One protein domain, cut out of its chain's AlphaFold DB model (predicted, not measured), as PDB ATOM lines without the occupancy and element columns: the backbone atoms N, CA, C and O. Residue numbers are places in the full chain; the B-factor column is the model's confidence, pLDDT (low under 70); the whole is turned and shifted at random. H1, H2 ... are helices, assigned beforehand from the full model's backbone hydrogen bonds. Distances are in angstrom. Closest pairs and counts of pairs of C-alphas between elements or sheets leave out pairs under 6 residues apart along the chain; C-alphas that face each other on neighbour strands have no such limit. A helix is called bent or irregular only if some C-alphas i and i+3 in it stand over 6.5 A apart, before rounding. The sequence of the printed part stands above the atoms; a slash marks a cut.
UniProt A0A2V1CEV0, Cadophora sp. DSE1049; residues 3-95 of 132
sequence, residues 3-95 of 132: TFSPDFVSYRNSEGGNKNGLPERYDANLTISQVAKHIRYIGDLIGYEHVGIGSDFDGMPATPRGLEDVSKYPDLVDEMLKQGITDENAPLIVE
ATOM      1  N   THR A   3      40.218  47.605  30.636       96.06
ATOM      2  CA  THR A   3      39.352  47.271  31.778       96.06
ATOM      3  C   THR A   3      39.163  45.771  31.958       96.06
ATOM      4  O   THR A   3      39.258  45.007  30.995       96.06
ATOM      5  N   PHE A   4      38.880  45.349  33.193       96.81
ATOM      6  CA  PHE A   4      38.549  43.962  33.529       96.81
ATOM      7  C   PHE A   4      37.037  43.692  33.482       96.81
ATOM      8  O   PHE A   4      36.615  42.556  33.698       96.81
ATOM      9  N   SER A   5      36.226  44.715  33.178       95.19
ATOM     10  CA  SER A   5      34.767  44.623  33.181       95.19
ATOM     11  C   SER A   5      34.257  43.478  32.290       95.19
ATOM     12  O   SER A   5      34.668  43.370  31.122       95.19
ATOM     13  N   PRO A   6      33.319  42.643  32.783       93.75
ATOM     14  CA  PRO A   6      32.731  41.561  32.002       93.75
ATOM     15  C   PRO A   6      32.138  42.019  30.676       93.75
ATOM     16  O   PRO A   6      32.256  41.301  29.682       93.75
ATOM     17  N   ASP A   7      31.553  43.217  30.637       91.06
ATOM     18  CA  ASP A   7      30.905  43.733  29.433       91.06
ATOM     19  C   ASP A   7      31.893  44.076  28.312       91.06
ATOM     20  O   ASP A   7      31.515  44.160  27.146       91.06
ATOM     21  N   PHE A   8      33.176  44.201  28.652       91.19
ATOM     22  CA  PHE A   8      34.258  44.379  27.697       91.19
ATOM     23  C   PHE A   8      34.946  43.049  27.357       91.19
ATOM     24  O   PHE A   8      35.115  42.715  26.186       91.19
ATOM     25  N   VAL A   9      35.324  42.269  28.374       94.75
ATOM     26  CA  VAL A   9      36.210  41.099  28.218       94.75
ATOM     27  C   VAL A   9      35.475  39.858  27.698       94.75
ATOM     28  O   VAL A   9      36.051  39.041  26.979       94.75
ATOM     29  N   SER A  10      34.206  39.671  28.073       93.19
ATOM     30  CA  SER A  10      33.494  38.407  27.825       93.19
ATOM     31  C   SER A  10      32.997  38.237  26.389       93.19
ATOM     32  O   SER A  10      32.590  37.143  26.011       93.19
ATOM     33  N   TYR A  11      32.997  39.284  25.569       91.12
ATOM     34  CA  TYR A  11      32.370  39.221  24.254       91.12
ATOM     35  C   TYR A  11      33.289  38.602  23.197       91.12
ATOM     36  O   TYR A  11      34.511  38.744  23.217       91.12
ATOM     37  N   ARG A  12      32.677  37.916  22.233       88.31
ATOM     38  CA  ARG A  12      33.341  37.411  21.026       88.31
ATOM     39  C   ARG A  12      32.578  37.848  19.784       88.31
ATOM     40  O   ARG A  12      31.367  38.076  19.832       88.31
ATOM     41  N   ASN A  13      33.274  37.915  18.654       84.56
ATOM     42  CA  ASN A  13      32.608  38.094  17.367       84.56
ATOM     43  C   ASN A  13      31.613  36.948  17.151       84.56
ATOM     44  O   ASN A  13      31.945  35.782  17.363       84.56
ATOM     45  N   SER A  14      30.390  37.284  16.744       77.12
ATOM     46  CA  SER A  14      29.386  36.287  16.391       77.12
ATOM     47  C   SER A  14      29.760  35.686  15.033       77.12
ATOM     48  O   SER A  14      29.679  36.359  14.004       77.12
ATOM     49  N   GLU A  15      30.219  34.434  15.012       64.62
ATOM     50  CA  GLU A  15      30.487  33.724  13.756       64.62
ATOM     51  C   GLU A  15      29.180  33.633  12.948       64.62
ATOM     52  O   GLU A  15      28.234  32.959  13.347       64.62
ATOM     53  N   GLY A  16      29.100  34.375  11.838       64.44
ATOM     54  CA  GLY A  16      27.906  34.462  10.985       64.44
ATOM     55  C   GLY A  16      26.985  35.664  11.232       64.44
ATOM     56  O   GLY A  16      25.986  35.788  10.530       64.44
ATOM     57  N   GLY A  17      27.332  36.561  12.163       60.38
ATOM     58  CA  GLY A  17      26.572  37.771  12.477       60.38
ATOM     59  C   GLY A  17      25.288  37.465  13.246       60.38
ATOM     60  O   GLY A  17      24.340  36.880  12.721       60.38
ATOM     61  N   ASN A  18      25.202  37.894  14.506       64.81
ATOM     62  CA  ASN A  18      23.890  37.971  15.141       64.81
ATOM     63  C   ASN A  18      23.010  38.957  14.343       64.81
ATOM     64  O   ASN A  18      23.519  39.831  13.639       64.81
ATOM     65  N   LYS A  19      21.682  38.828  14.434       66.12
ATOM     66  CA  LYS A  19      20.737  39.625  13.622       66.12
ATOM     67  C   LYS A  19      20.920  41.151  13.750       66.12
ATOM     68  O   LYS A  19      20.387  41.884  12.925       66.12
ATOM     69  N   ASN A  20      21.670  41.606  14.755       76.75
ATOM     70  CA  ASN A  20      21.866  43.008  15.100       76.75
ATOM     71  C   ASN A  20      23.302  43.502  14.815       76.75
ATOM     72  O   ASN A  20      23.600  44.657  15.099       76.75
ATOM     73  N   GLY A  21      24.196  42.652  14.288       78.00
ATOM     74  CA  GLY A  21      25.600  42.990  14.013       78.00
ATOM     75  C   GLY A  21      26.480  43.188  15.255       78.00
ATOM     76  O   GLY A  21      27.591  43.696  15.134       78.00
ATOM     77  N   LEU A  22      26.001  42.808  16.442       81.94
ATOM     78  CA  LEU A  22      26.726  42.977  17.702       81.94
ATOM     79  C   LEU A  22      27.565  41.730  18.055       81.94
ATOM     80  O   LEU A  22      27.257  40.615  17.616       81.94
ATOM     81  N   PRO A  23      28.614  41.876  18.878       85.69
ATOM     82  CA  PRO A  23      29.283  40.742  19.510       85.69
ATOM     83  C   PRO A  23      28.321  39.914  20.386       85.69
ATOM     84  O   PRO A  23      27.313  40.420  20.883       85.69
ATOM     85  N   GLU A  24      28.624  38.632  20.577       89.19
ATOM     86  CA  GLU A  24      27.892  37.737  21.485       89.19
ATOM     87  C   GLU A  24      28.629  37.641  22.824       89.19
ATOM     88  O   GLU A  24      29.854  37.484  22.851       89.19
ATOM     89  N   ARG A  25      27.884  37.701  23.932       90.62
ATOM     90  CA  ARG A  25      28.435  37.473  25.267       90.62
ATOM     91  C   ARG A  25      28.882  36.019  25.409       90.62
ATOM     92  O   ARG A  25      28.106  35.100  25.164       90.62
ATOM     93  N   TYR A  26      30.117  35.811  25.846       93.06
ATOM     94  CA  TYR A  26      30.710  34.493  26.033       93.06
ATOM     95  C   TYR A  26      31.511  34.459  27.341       93.06
ATOM     96  O   TYR A  26      32.728  34.608  27.359       93.06
ATOM     97  N   ASP A  27      30.828  34.231  28.467       93.69
ATOM     98  CA  ASP A  27      31.413  34.308  29.822       93.69
ATOM     99  C   ASP A  27      32.620  33.375  30.054       93.69
ATOM    100  O   ASP A  27      33.432  33.585  30.960       93.69
ATOM    101  N   ALA A  28      32.803  32.353  29.215       95.00
ATOM    102  CA  ALA A  28      34.012  31.539  29.238       95.00
ATOM    103  C   ALA A  28      35.285  32.365  28.950       95.00
ATOM    104  O   ALA A  28      36.333  32.026  29.497       95.00
ATOM    105  N   ASN A  29      35.189  33.476  28.210       95.50
ATOM    106  CA  ASN A  29      36.289  34.417  27.975       95.50
ATOM    107  C   ASN A  29      36.638  35.280  29.192       95.50
ATOM    108  O   ASN A  29      37.691  35.908  29.184       95.50
ATOM    109  N   LEU A  30      35.808  35.318  30.239       96.69
ATOM    110  CA  LEU A  30      36.021  36.166  31.413       96.69
ATOM    111  C   LEU A  30      37.186  35.641  32.281       96.69
ATOM    112  O   LEU A  30      36.992  34.995  33.311       96.69
ATOM    113  N   THR A  31      38.411  35.862  31.805       98.19
ATOM    114  CA  THR A  31      39.668  35.288  32.306       98.19
ATOM    115  C   THR A  31      40.825  36.271  32.166       98.19
ATOM    116  O   THR A  31      40.821  37.116  31.269       98.19
ATOM    117  N   ILE A  32      41.856  36.096  32.991       98.56
ATOM    118  CA  ILE A  32      43.125  36.829  32.897       98.56
ATOM    119  C   ILE A  32      43.774  36.723  31.509       98.56
ATOM    120  O   ILE A  32      44.248  37.717  30.963       98.56
ATOM    121  N   SER A  33      43.704  35.542  30.886       98.38
ATOM    122  CA  SER A  33      44.294  35.295  29.567       98.38
ATOM    123  C   SER A  33      43.640  36.140  28.475       98.38
ATOM    124  O   SER A  33      44.320  36.701  27.614       98.38
ATOM    125  N   GLN A  34      42.317  36.314  28.539       97.94
ATOM    126  CA  GLN A  34      41.611  37.190  27.611       97.94
ATOM    127  C   GLN A  34      41.958  38.666  27.853       97.94
ATOM    128  O   GLN A  34      42.135  39.403  26.885       97.94
ATOM    129  N   VAL A  35      42.113  39.101  29.108       98.31
ATOM    130  CA  VAL A  35      42.565  40.469  29.427       98.31
ATOM    131  C   VAL A  35      43.951  40.738  28.832       98.31
ATOM    132  O   VAL A  35      44.119  41.721  28.108       98.31
ATOM    133  N   ALA A  36      44.919  39.843  29.047       98.44
ATOM    134  CA  ALA A  36      46.254  39.952  28.455       98.44
ATOM    135  C   ALA A  36      46.208  39.958  26.915       98.44
ATOM    136  O   ALA A  36      46.907  40.745  26.275       98.44
ATOM    137  N   LYS A  37      45.304  39.177  26.311       97.88
ATOM    138  CA  LYS A  37      45.070  39.192  24.863       97.88
ATOM    139  C   LYS A  37      44.543  40.542  24.363       97.88
ATOM    140  O   LYS A  37      44.966  40.985  23.299       97.88
ATOM    141  N   HIS A  38      43.652  41.211  25.101       97.62
ATOM    142  CA  HIS A  38      43.205  42.569  24.760       97.62
ATOM    143  C   HIS A  38      44.349  43.583  24.856       97.62
ATOM    144  O   HIS A  38      44.515  44.387  23.940       97.62
ATOM    145  N   ILE A  39      45.153  43.523  25.923       98.44
ATOM    146  CA  ILE A  39      46.344  44.372  26.097       98.44
ATOM    147  C   ILE A  39      47.280  44.208  24.900       98.44
ATOM    148  O   ILE A  39      47.633  45.193  24.251       98.44
ATOM    149  N   ARG A  40      47.624  42.960  24.569       98.25
ATOM    150  CA  ARG A  40      48.479  42.641  23.430       98.25
ATOM    151  C   ARG A  40      47.879  43.118  22.113       98.25
ATOM    152  O   ARG A  40      48.584  43.757  21.354       98.25
ATOM    153  N   TYR A  41      46.601  42.856  21.851       97.56
ATOM    154  CA  TYR A  41      45.960  43.267  20.600       97.56
ATOM    155  C   TYR A  41      46.041  44.782  20.376       97.56
ATOM    156  O   TYR A  41      46.337  45.223  19.270       97.56
ATOM    157  N   ILE A  42      45.791  45.581  21.418       98.06
ATOM    158  CA  ILE A  42      45.891  47.041  21.314       98.06
ATOM    159  C   ILE A  42      47.353  47.447  21.104       98.06
ATOM    160  O   ILE A  42      47.626  48.251  20.218       98.06
ATOM    161  N   GLY A  43      48.288  46.865  21.859       98.31
ATOM    162  CA  GLY A  43      49.718  47.141  21.705       98.31
ATOM    163  C   GLY A  43      50.256  46.797  20.313       98.31
ATOM    164  O   GLY A  43      50.916  47.626  19.697       98.31
ATOM    165  N   ASP A  44      49.889  45.633  19.773       98.31
ATOM    166  CA  ASP A  44      50.239  45.186  18.419       98.31
ATOM    167  C   ASP A  44      49.658  46.119  17.337       98.31
ATOM    168  O   ASP A  44      50.220  46.246  16.250       98.31
ATOM    169  N   LEU A  45      48.519  46.765  17.616       98.44
ATOM    170  CA  LEU A  45      47.808  47.612  16.660       98.44
ATOM    171  C   LEU A  45      48.303  49.064  16.645       98.44
ATOM    172  O   LEU A  45      48.403  49.650  15.568       98.44
ATOM    173  N   ILE A  46      48.540  49.661  17.818       98.38
ATOM    174  CA  ILE A  46      48.837  51.099  17.944       98.38
ATOM    175  C   ILE A  46      50.152  51.418  18.660       98.38
ATOM    176  O   ILE A  46      50.468  52.594  18.773       98.38
ATOM    177  N   GLY A  47      50.898  50.417  19.129       98.25
ATOM    178  CA  GLY A  47      52.089  50.595  19.962       98.25
ATOM    179  C   GLY A  47      51.798  50.403  21.454       98.25
ATOM    180  O   GLY A  47      50.783  50.870  21.987       98.25
ATOM    181  N   TYR A  48      52.689  49.695  22.152       98.56
ATOM    182  CA  TYR A  48      52.557  49.410  23.587       98.56
ATOM    183  C   TYR A  48      52.702  50.652  24.462       98.56
ATOM    184  O   TYR A  48      52.152  50.690  25.560       98.56
ATOM    185  N   GLU A  49      53.345  51.702  23.960       98.31
ATOM    186  CA  GLU A  49      53.463  53.014  24.583       98.31
ATOM    187  C   GLU A  49      52.110  53.740  24.729       98.31
ATOM    188  O   GLU A  49      52.020  54.775  25.386       98.31
ATOM    189  N   HIS A  50      51.027  53.200  24.165       98.38
ATOM    190  CA  HIS A  50      49.672  53.751  24.268       98.38
ATOM    191  C   HIS A  50      48.720  52.904  25.128       98.38
ATOM    192  O   HIS A  50      47.526  53.209  25.227       98.38
ATOM    193  N   VAL A  51      49.222  51.846  25.769       98.56
ATOM    194  CA  VAL A  51      48.412  50.899  26.547       98.56
ATOM    195  C   VAL A  51      48.633  51.103  28.045       98.56
ATOM    196  O   VAL A  51      49.715  51.456  28.490       98.56
ATOM    197  N   GLY A  52      47.593  50.888  28.844       98.19
ATOM    198  CA  GLY A  52      47.678  50.933  30.303       98.19
ATOM    199  C   GLY A  52      46.605  50.054  30.928       98.19
ATOM    200  O   GLY A  52      45.701  49.611  30.214       98.19
ATOM    201  N   ILE A  53      46.664  49.830  32.236       98.12
ATOM    202  CA  ILE A  53      45.708  48.992  32.974       98.12
ATOM    203  C   ILE A  53      44.723  49.885  33.732       98.12
ATOM    204  O   ILE A  53      45.124  50.821  34.413       98.12
ATOM    205  N   GLY A  54      43.428  49.603  33.612       96.56
ATOM    206  CA  GLY A  54      42.372  50.311  34.334       96.56
ATOM    207  C   GLY A  54      41.361  49.309  34.854       96.56
ATOM    208  O   GLY A  54      40.318  49.132  34.235       96.56
ATOM    209  N   SER A  55      41.707  48.618  35.944       96.25
ATOM    210  CA  SER A  55      41.007  47.411  36.404       96.25
ATOM    211  C   SER A  55      39.507  47.600  36.575       96.25
ATOM    212  O   SER A  55      38.764  46.739  36.122       96.25
ATOM    213  N   ASP A  56      39.090  48.728  37.160       95.69
ATOM    214  CA  ASP A  56      37.713  48.987  37.604       95.69
ATOM    215  C   ASP A  56      37.259  48.025  38.725       95.69
ATOM    216  O   ASP A  56      36.093  47.643  38.830       95.69
ATOM    217  N   PHE A  57      38.207  47.591  39.573       96.38
ATOM    218  CA  PHE A  57      37.883  46.857  40.801       96.38
ATOM    219  C   PHE A  57      36.879  47.640  41.658       96.38
ATOM    220  O   PHE A  57      36.906  48.868  41.690       96.38
ATOM    221  N   ASP A  58      35.981  46.913  42.326       95.38
ATOM    222  CA  ASP A  58      34.819  47.430  43.068       95.38
ATOM    223  C   ASP A  58      33.781  48.213  42.228       95.38
ATOM    224  O   ASP A  58      32.724  48.575  42.744       95.38
ATOM    225  N   GLY A  59      34.024  48.416  40.926       94.38
ATOM    226  CA  GLY A  59      33.101  49.042  39.968       94.38
ATOM    227  C   GLY A  59      32.268  48.055  39.138       94.38
ATOM    228  O   GLY A  59      31.349  48.463  38.428       94.38
ATOM    229  N   MET A  60      32.542  46.750  39.241       92.75
ATOM    230  CA  MET A  60      31.948  45.711  38.389       92.75
ATOM    231  C   MET A  60      31.245  44.590  39.172       92.75
ATOM    232  O   MET A  60      31.634  44.280  40.297       92.75
ATOM    233  N   PRO A  61      30.237  43.917  38.578       91.31
ATOM    234  CA  PRO A  61      29.468  42.874  39.264       91.31
ATOM    235  C   PRO A  61      30.233  41.553  39.447       91.31
ATOM    236  O   PRO A  61      29.834  40.724  40.262       91.31
ATOM    237  N   ALA A  62      31.279  41.323  38.652       93.19
ATOM    238  CA  ALA A  62      32.112  40.128  38.701       93.19
ATOM    239  C   ALA A  62      33.476  40.418  38.077       93.19
ATOM    240  O   ALA A  62      33.561  41.189  37.123       93.19
ATOM    241  N   THR A  63      34.513  39.752  38.573       96.62
ATOM    242  CA  THR A  63      35.885  39.878  38.078       96.62
ATOM    243  C   THR A  63      36.282  38.704  37.171       96.62
ATOM    244  O   THR A  63      35.684  37.622  37.246       96.62
ATOM    245  N   PRO A  64      37.273  38.880  36.274       97.75
ATOM    246  CA  PRO A  64      37.830  37.780  35.494       97.75
ATOM    247  C   PRO A  64      38.449  36.692  36.369       97.75
ATOM    248  O   PRO A  64      39.092  36.977  37.374       97.75
ATOM    249  N   ARG A  65      38.329  35.428  35.943       98.25
ATOM    250  CA  ARG A  65      39.039  34.317  36.599       98.25
ATOM    251  C   ARG A  65      40.551  34.543  36.512       98.25
ATOM    252  O   ARG A  65      41.064  34.752  35.410       98.25
ATOM    253  N   GLY A  66      41.241  34.475  37.648       97.81
ATOM    254  CA  GLY A  66      42.652  34.840  37.800       97.81
ATOM    255  C   GLY A  66      42.902  36.323  38.100       97.81
ATOM    256  O   GLY A  66      44.051  36.706  38.274       97.81
ATOM    257  N   LEU A  67      41.857  37.156  38.151       98.25
ATOM    258  CA  LEU A  67      41.903  38.571  38.538       98.25
ATOM    259  C   LEU A  67      40.853  38.851  39.618       98.25
ATOM    260  O   LEU A  67      40.108  39.820  39.526       98.25
ATOM    261  N   GLU A  68      40.748  37.976  40.619       97.62
ATOM    262  CA  GLU A  68      39.700  38.037  41.642       97.62
ATOM    263  C   GLU A  68      39.720  39.345  42.444       97.62
ATOM    264  O   GLU A  68      38.658  39.853  42.800       97.62
ATOM    265  N   ASP A  69      40.913  39.884  42.702       97.31
ATOM    266  CA  ASP A  69      41.131  41.077  43.512       97.31
ATOM    267  C   ASP A  69      42.463  41.775  43.167       97.31
ATOM    268  O   ASP A  69      43.232  41.348  42.299       97.31
ATOM    269  N   VAL A  70      42.755  42.865  43.880       97.75
ATOM    270  CA  VAL A  70      43.957  43.689  43.687       97.75
ATOM    271  C   VAL A  70      45.281  42.960  43.960       97.75
ATOM    272  O   VAL A  70      46.327  43.447  43.544       97.75
ATOM    273  N   SER A  71      45.283  41.799  44.621       98.25
ATOM    274  CA  SER A  71      46.505  41.002  44.812       98.25
ATOM    275  C   SER A  71      46.986  40.320  43.526       98.25
ATOM    276  O   SER A  71      48.112  39.829  43.494       98.25
ATOM    277  N   LYS A  72      46.168  40.316  42.463       98.50
ATOM    278  CA  LYS A  72      46.393  39.569  41.212       98.50
ATOM    279  C   LYS A  72      47.162  40.311  40.123       98.50
ATOM    280  O   LYS A  72      47.388  39.763  39.049       98.50
ATOM    281  N   TYR A  73      47.614  41.542  40.367       98.25
ATOM    282  CA  TYR A  73      48.438  42.256  39.382       98.25
ATOM    283  C   TYR A  73      49.732  41.516  38.989       98.25
ATOM    284  O   TYR A  73      50.037  41.505  37.796       98.25
ATOM    285  N   PRO A  74      50.473  40.852  39.903       98.50
ATOM    286  CA  PRO A  74      51.625  40.039  39.510       98.50
ATOM    287  C   PRO A  74      51.255  38.897  38.554       98.50
ATOM    288  O   PRO A  74      51.985  38.647  37.598       98.50
ATOM    289  N   ASP A  75      50.099  38.255  38.765       98.75
ATOM    290  CA  ASP A  75      49.600  37.190  37.886       98.75
ATOM    291  C   ASP A  75      49.294  37.729  36.475       98.75
ATOM    292  O   ASP A  75      49.542  37.052  35.477       98.75
ATOM    293  N   LEU A  76      48.802  38.973  36.367       98.62
ATOM    294  CA  LEU A  76      48.540  39.620  35.075       98.62
ATOM    295  C   LEU A  76      49.828  39.894  34.303       98.62
ATOM    296  O   LEU A  76      49.872  39.663  33.097       98.62
ATOM    297  N   VAL A  77      50.863  40.378  34.991       98.50
ATOM    298  CA  VAL A  77      52.169  40.629  34.370       98.50
ATOM    299  C   VAL A  77      52.769  39.317  33.866       98.50
ATOM    300  O   VAL A  77      53.208  39.253  32.722       98.50
ATOM    301  N   ASP A  78      52.714  38.248  34.662       98.69
ATOM    302  CA  ASP A  78      53.167  36.919  34.236       98.69
ATOM    303  C   ASP A  78      52.400  36.415  32.995       98.69
ATOM    304  O   ASP A  78      53.004  35.947  32.028       98.69
ATOM    305  N   GLU A  79      51.073  36.583  32.956       98.69
ATOM    306  CA  GLU A  79      50.265  36.227  31.782       98.69
ATOM    307  C   GLU A  79      50.603  37.085  30.547       98.69
ATOM    308  O   GLU A  79      50.663  36.562  29.431       98.69
ATOM    309  N   MET A  80      50.876  38.382  30.718       98.56
ATOM    310  CA  MET A  80      51.327  39.264  29.634       98.56
ATOM    311  C   MET A  80      52.639  38.768  29.013       98.56
ATOM    312  O   MET A  80      52.727  38.640  27.786       98.56
ATOM    313  N   LEU A  81      53.626  38.438  29.852       98.62
ATOM    314  CA  LEU A  81      54.927  37.923  29.416       98.62
ATOM    315  C   LEU A  81      54.782  36.576  28.693       98.62
ATOM    316  O   LEU A  81      55.324  36.386  27.602       98.62
ATOM    317  N   LYS A  82      53.965  35.660  29.231       98.50
ATOM    318  CA  LYS A  82      53.644  34.372  28.585       98.50
ATOM    319  C   LYS A  82      53.032  34.534  27.194       98.50
ATOM    320  O   LYS A  82      53.231  33.675  26.335       98.50
ATOM    321  N   GLN A  83      52.296  35.618  26.955       97.94
ATOM    322  CA  GLN A  83      51.668  35.907  25.664       97.94
ATOM    323  C   GLN A  83      52.558  36.688  24.684       97.94
ATOM    324  O   GLN A  83      52.100  37.003  23.577       97.94
ATOM    325  N   GLY A  84      53.820  36.941  25.042       97.75
ATOM    326  CA  GLY A  84      54.829  37.532  24.164       97.75
ATOM    327  C   GLY A  84      54.959  39.051  24.260       97.75
ATOM    328  O   GLY A  84      55.644  39.640  23.426       97.75
ATOM    329  N   ILE A  85      54.333  39.690  25.254       98.56
ATOM    330  CA  ILE A  85      54.678  41.071  25.615       98.56
ATOM    331  C   ILE A  85      56.076  41.023  26.227       98.56
ATOM    332  O   ILE A  85      56.331  40.222  27.120       98.56
ATOM    333  N   THR A  86      56.997  41.828  25.707       98.31
ATOM    334  CA  THR A  86      58.404  41.761  26.110       98.31
ATOM    335  C   THR A  86      58.649  42.452  27.449       98.31
ATOM    336  O   THR A  86      57.854  43.294  27.877       98.31
ATOM    337  N   ASP A  87      59.781  42.140  28.083       97.75
ATOM    338  CA  ASP A  87      60.216  42.797  29.322       97.75
ATOM    339  C   ASP A  87      60.431  44.307  29.135       97.75
ATOM    340  O   ASP A  87      60.305  45.063  30.093       97.75
ATOM    341  N   GLU A  88      60.700  44.777  27.911       98.00
ATOM    342  CA  GLU A  88      60.761  46.211  27.606       98.00
ATOM    343  C   GLU A  88      59.369  46.856  27.517       98.00
ATOM    344  O   GLU A  88      59.207  48.024  27.858       98.00
ATOM    345  N   ASN A  89      58.350  46.111  27.075       98.56
ATOM    346  CA  ASN A  89      56.993  46.634  26.902       98.56
ATOM    347  C   ASN A  89      56.132  46.516  28.167       98.56
ATOM    348  O   ASN A  89      55.195  47.295  28.345       98.56
ATOM    349  N   ALA A  90      56.411  45.558  29.055       98.31
ATOM    350  CA  ALA A  90      55.633  45.383  30.279       98.31
ATOM    351  C   ALA A  90      55.658  46.626  31.204       98.31
ATOM    352  O   ALA A  90      54.575  47.048  31.622       98.31
ATOM    353  N   PRO A  91      56.809  47.283  31.473       98.25
ATOM    354  CA  PRO A  91      56.862  48.513  32.270       98.25
ATOM    355  C   PRO A  91      56.050  49.665  31.668       98.25
ATOM    356  O   PRO A  91      55.364  50.376  32.406       98.25
ATOM    357  N   LEU A  92      56.045  49.798  30.330       98.62
ATOM    358  CA  LEU A  92      55.223  50.790  29.626       98.62
ATOM    359  C   LEU A  92      53.753  50.665  30.031       98.62
ATOM    360  O   LEU A  92      53.115  51.647  30.410       98.62
ATOM    361  N   ILE A  93      53.236  49.438  29.992       98.50
ATOM    362  CA  ILE A  93      51.830  49.120  30.257       98.50
ATOM    363  C   ILE A  93      51.481  49.270  31.742       98.50
ATOM    364  O   ILE A  93      50.374  49.703  32.070       98.50
ATOM    365  N   VAL A  94      52.395  48.880  32.634       97.88
ATOM    366  CA  VAL A  94      52.158  48.873  34.085       97.88
ATOM    367  C   VAL A  94      52.223  50.281  34.679       97.88
ATOM    368  O   VAL A  94      51.409  50.596  35.546       97.88
ATOM    369  N   GLU A  95      53.140  51.137  34.220       97.00
ATOM    370  CA  GLU A  95      53.408  52.421  34.882       97.00
ATOM    371  C   GLU A  95      53.829  53.544  33.924       97.00
ATOM    372  O   GLU A  95      53.260  54.639  33.971       97.00
TER     373      GLU A  95
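Overview. This is residues 3 to 95 of the 132 residues of a protein of Cadophora sp. DSE1049 (UniProt A0A2V1CEV0). A small helical body, in which the two longer helices H2 and H3 meet at a steep angle and the short helix H4 turns back after H3, has a long loop reaching away from it, residues 10 to 31, with the one-turn helix H1 just before that loop. Residues 11 to 12 pair with residues 24 to 25, antiparallel, near the base of this loop, and a second long loop, residues 47 to 69, leads from H2 to H3. The printed part has 93 residues with four named helices, in the order H1, H2, H3, H4, and no named strand; the class is all helix, though only 39 of the 93 residues are in named elements. The whole is compact, with a radius of gyration of the C-alphas of 13.8 A, and spans 43 by 29 by 20 A, the loop of residues 10 to 31 making much of the length.

Along the chain. The printed part begins at Thr 3. H1 is residues 6 to 9, with C-alpha 6 at (32.731, 41.561, 32.002). H2, the longest helix by residues, is residues 32 to 46 and measures 21.4 A from first to last C-alpha, beginning at (43.125, 36.829, 32.897). H3 is residues 70 to 82 and measures 20.2 A; it is irregular, with C-alphas 71 and 74 lying 7.4 A apart. H4 is residues 89 to 95, and its last C-alpha is at (53.408, 52.421, 34.882).

Arrangement. H1 and H2 only just touch, with 3 pairs of C-alphas within 8 A; the closest C-alphas are those of Val 9 and Val 35, 6.5 A apart, and H2 touches H1 with residues 34 to 38 alone. H2 and H3 touch, and their closest C-alphas, those of Ala 36 and Met 80, are 5.3 A apart. They run the same way at a steep tilt of 59 degrees, and H3 touches H2 with residues 76 to 80 alone. H3 and H4 form a helical hairpin, opposite ways at a shallow tilt of 15 degrees. They only just touch, with 3 pairs of C-alphas within 8 A, the closest being those of Val 77 and Ala 90 at 7.2 A; H3 touches H4 with residues 77 to 81 alone. H1 is apart from H3 and H4, and H2 and H4 are only just apart, their closest C-alphas 8.4 A from each other. In H2 and H4 every O i to N i+4 pair is within hydrogen-bond range; in H3 it is 7 of 9, and H1 is too short for such a pair.

Size, cuts and confidence. The two C-alphas farthest apart, those of Lys 19 and Glu 88, are 42.9 A from each other. The printed part has no cut. The links from H1 to H2, 22 residues, and from H2 to H3, 23 residues, are long; the link from H3 to H4, 6 residues, is short. The mean pLDDT of the printed part is 94.0, and the model's confidence is low, under 70, at residues 15 to 19.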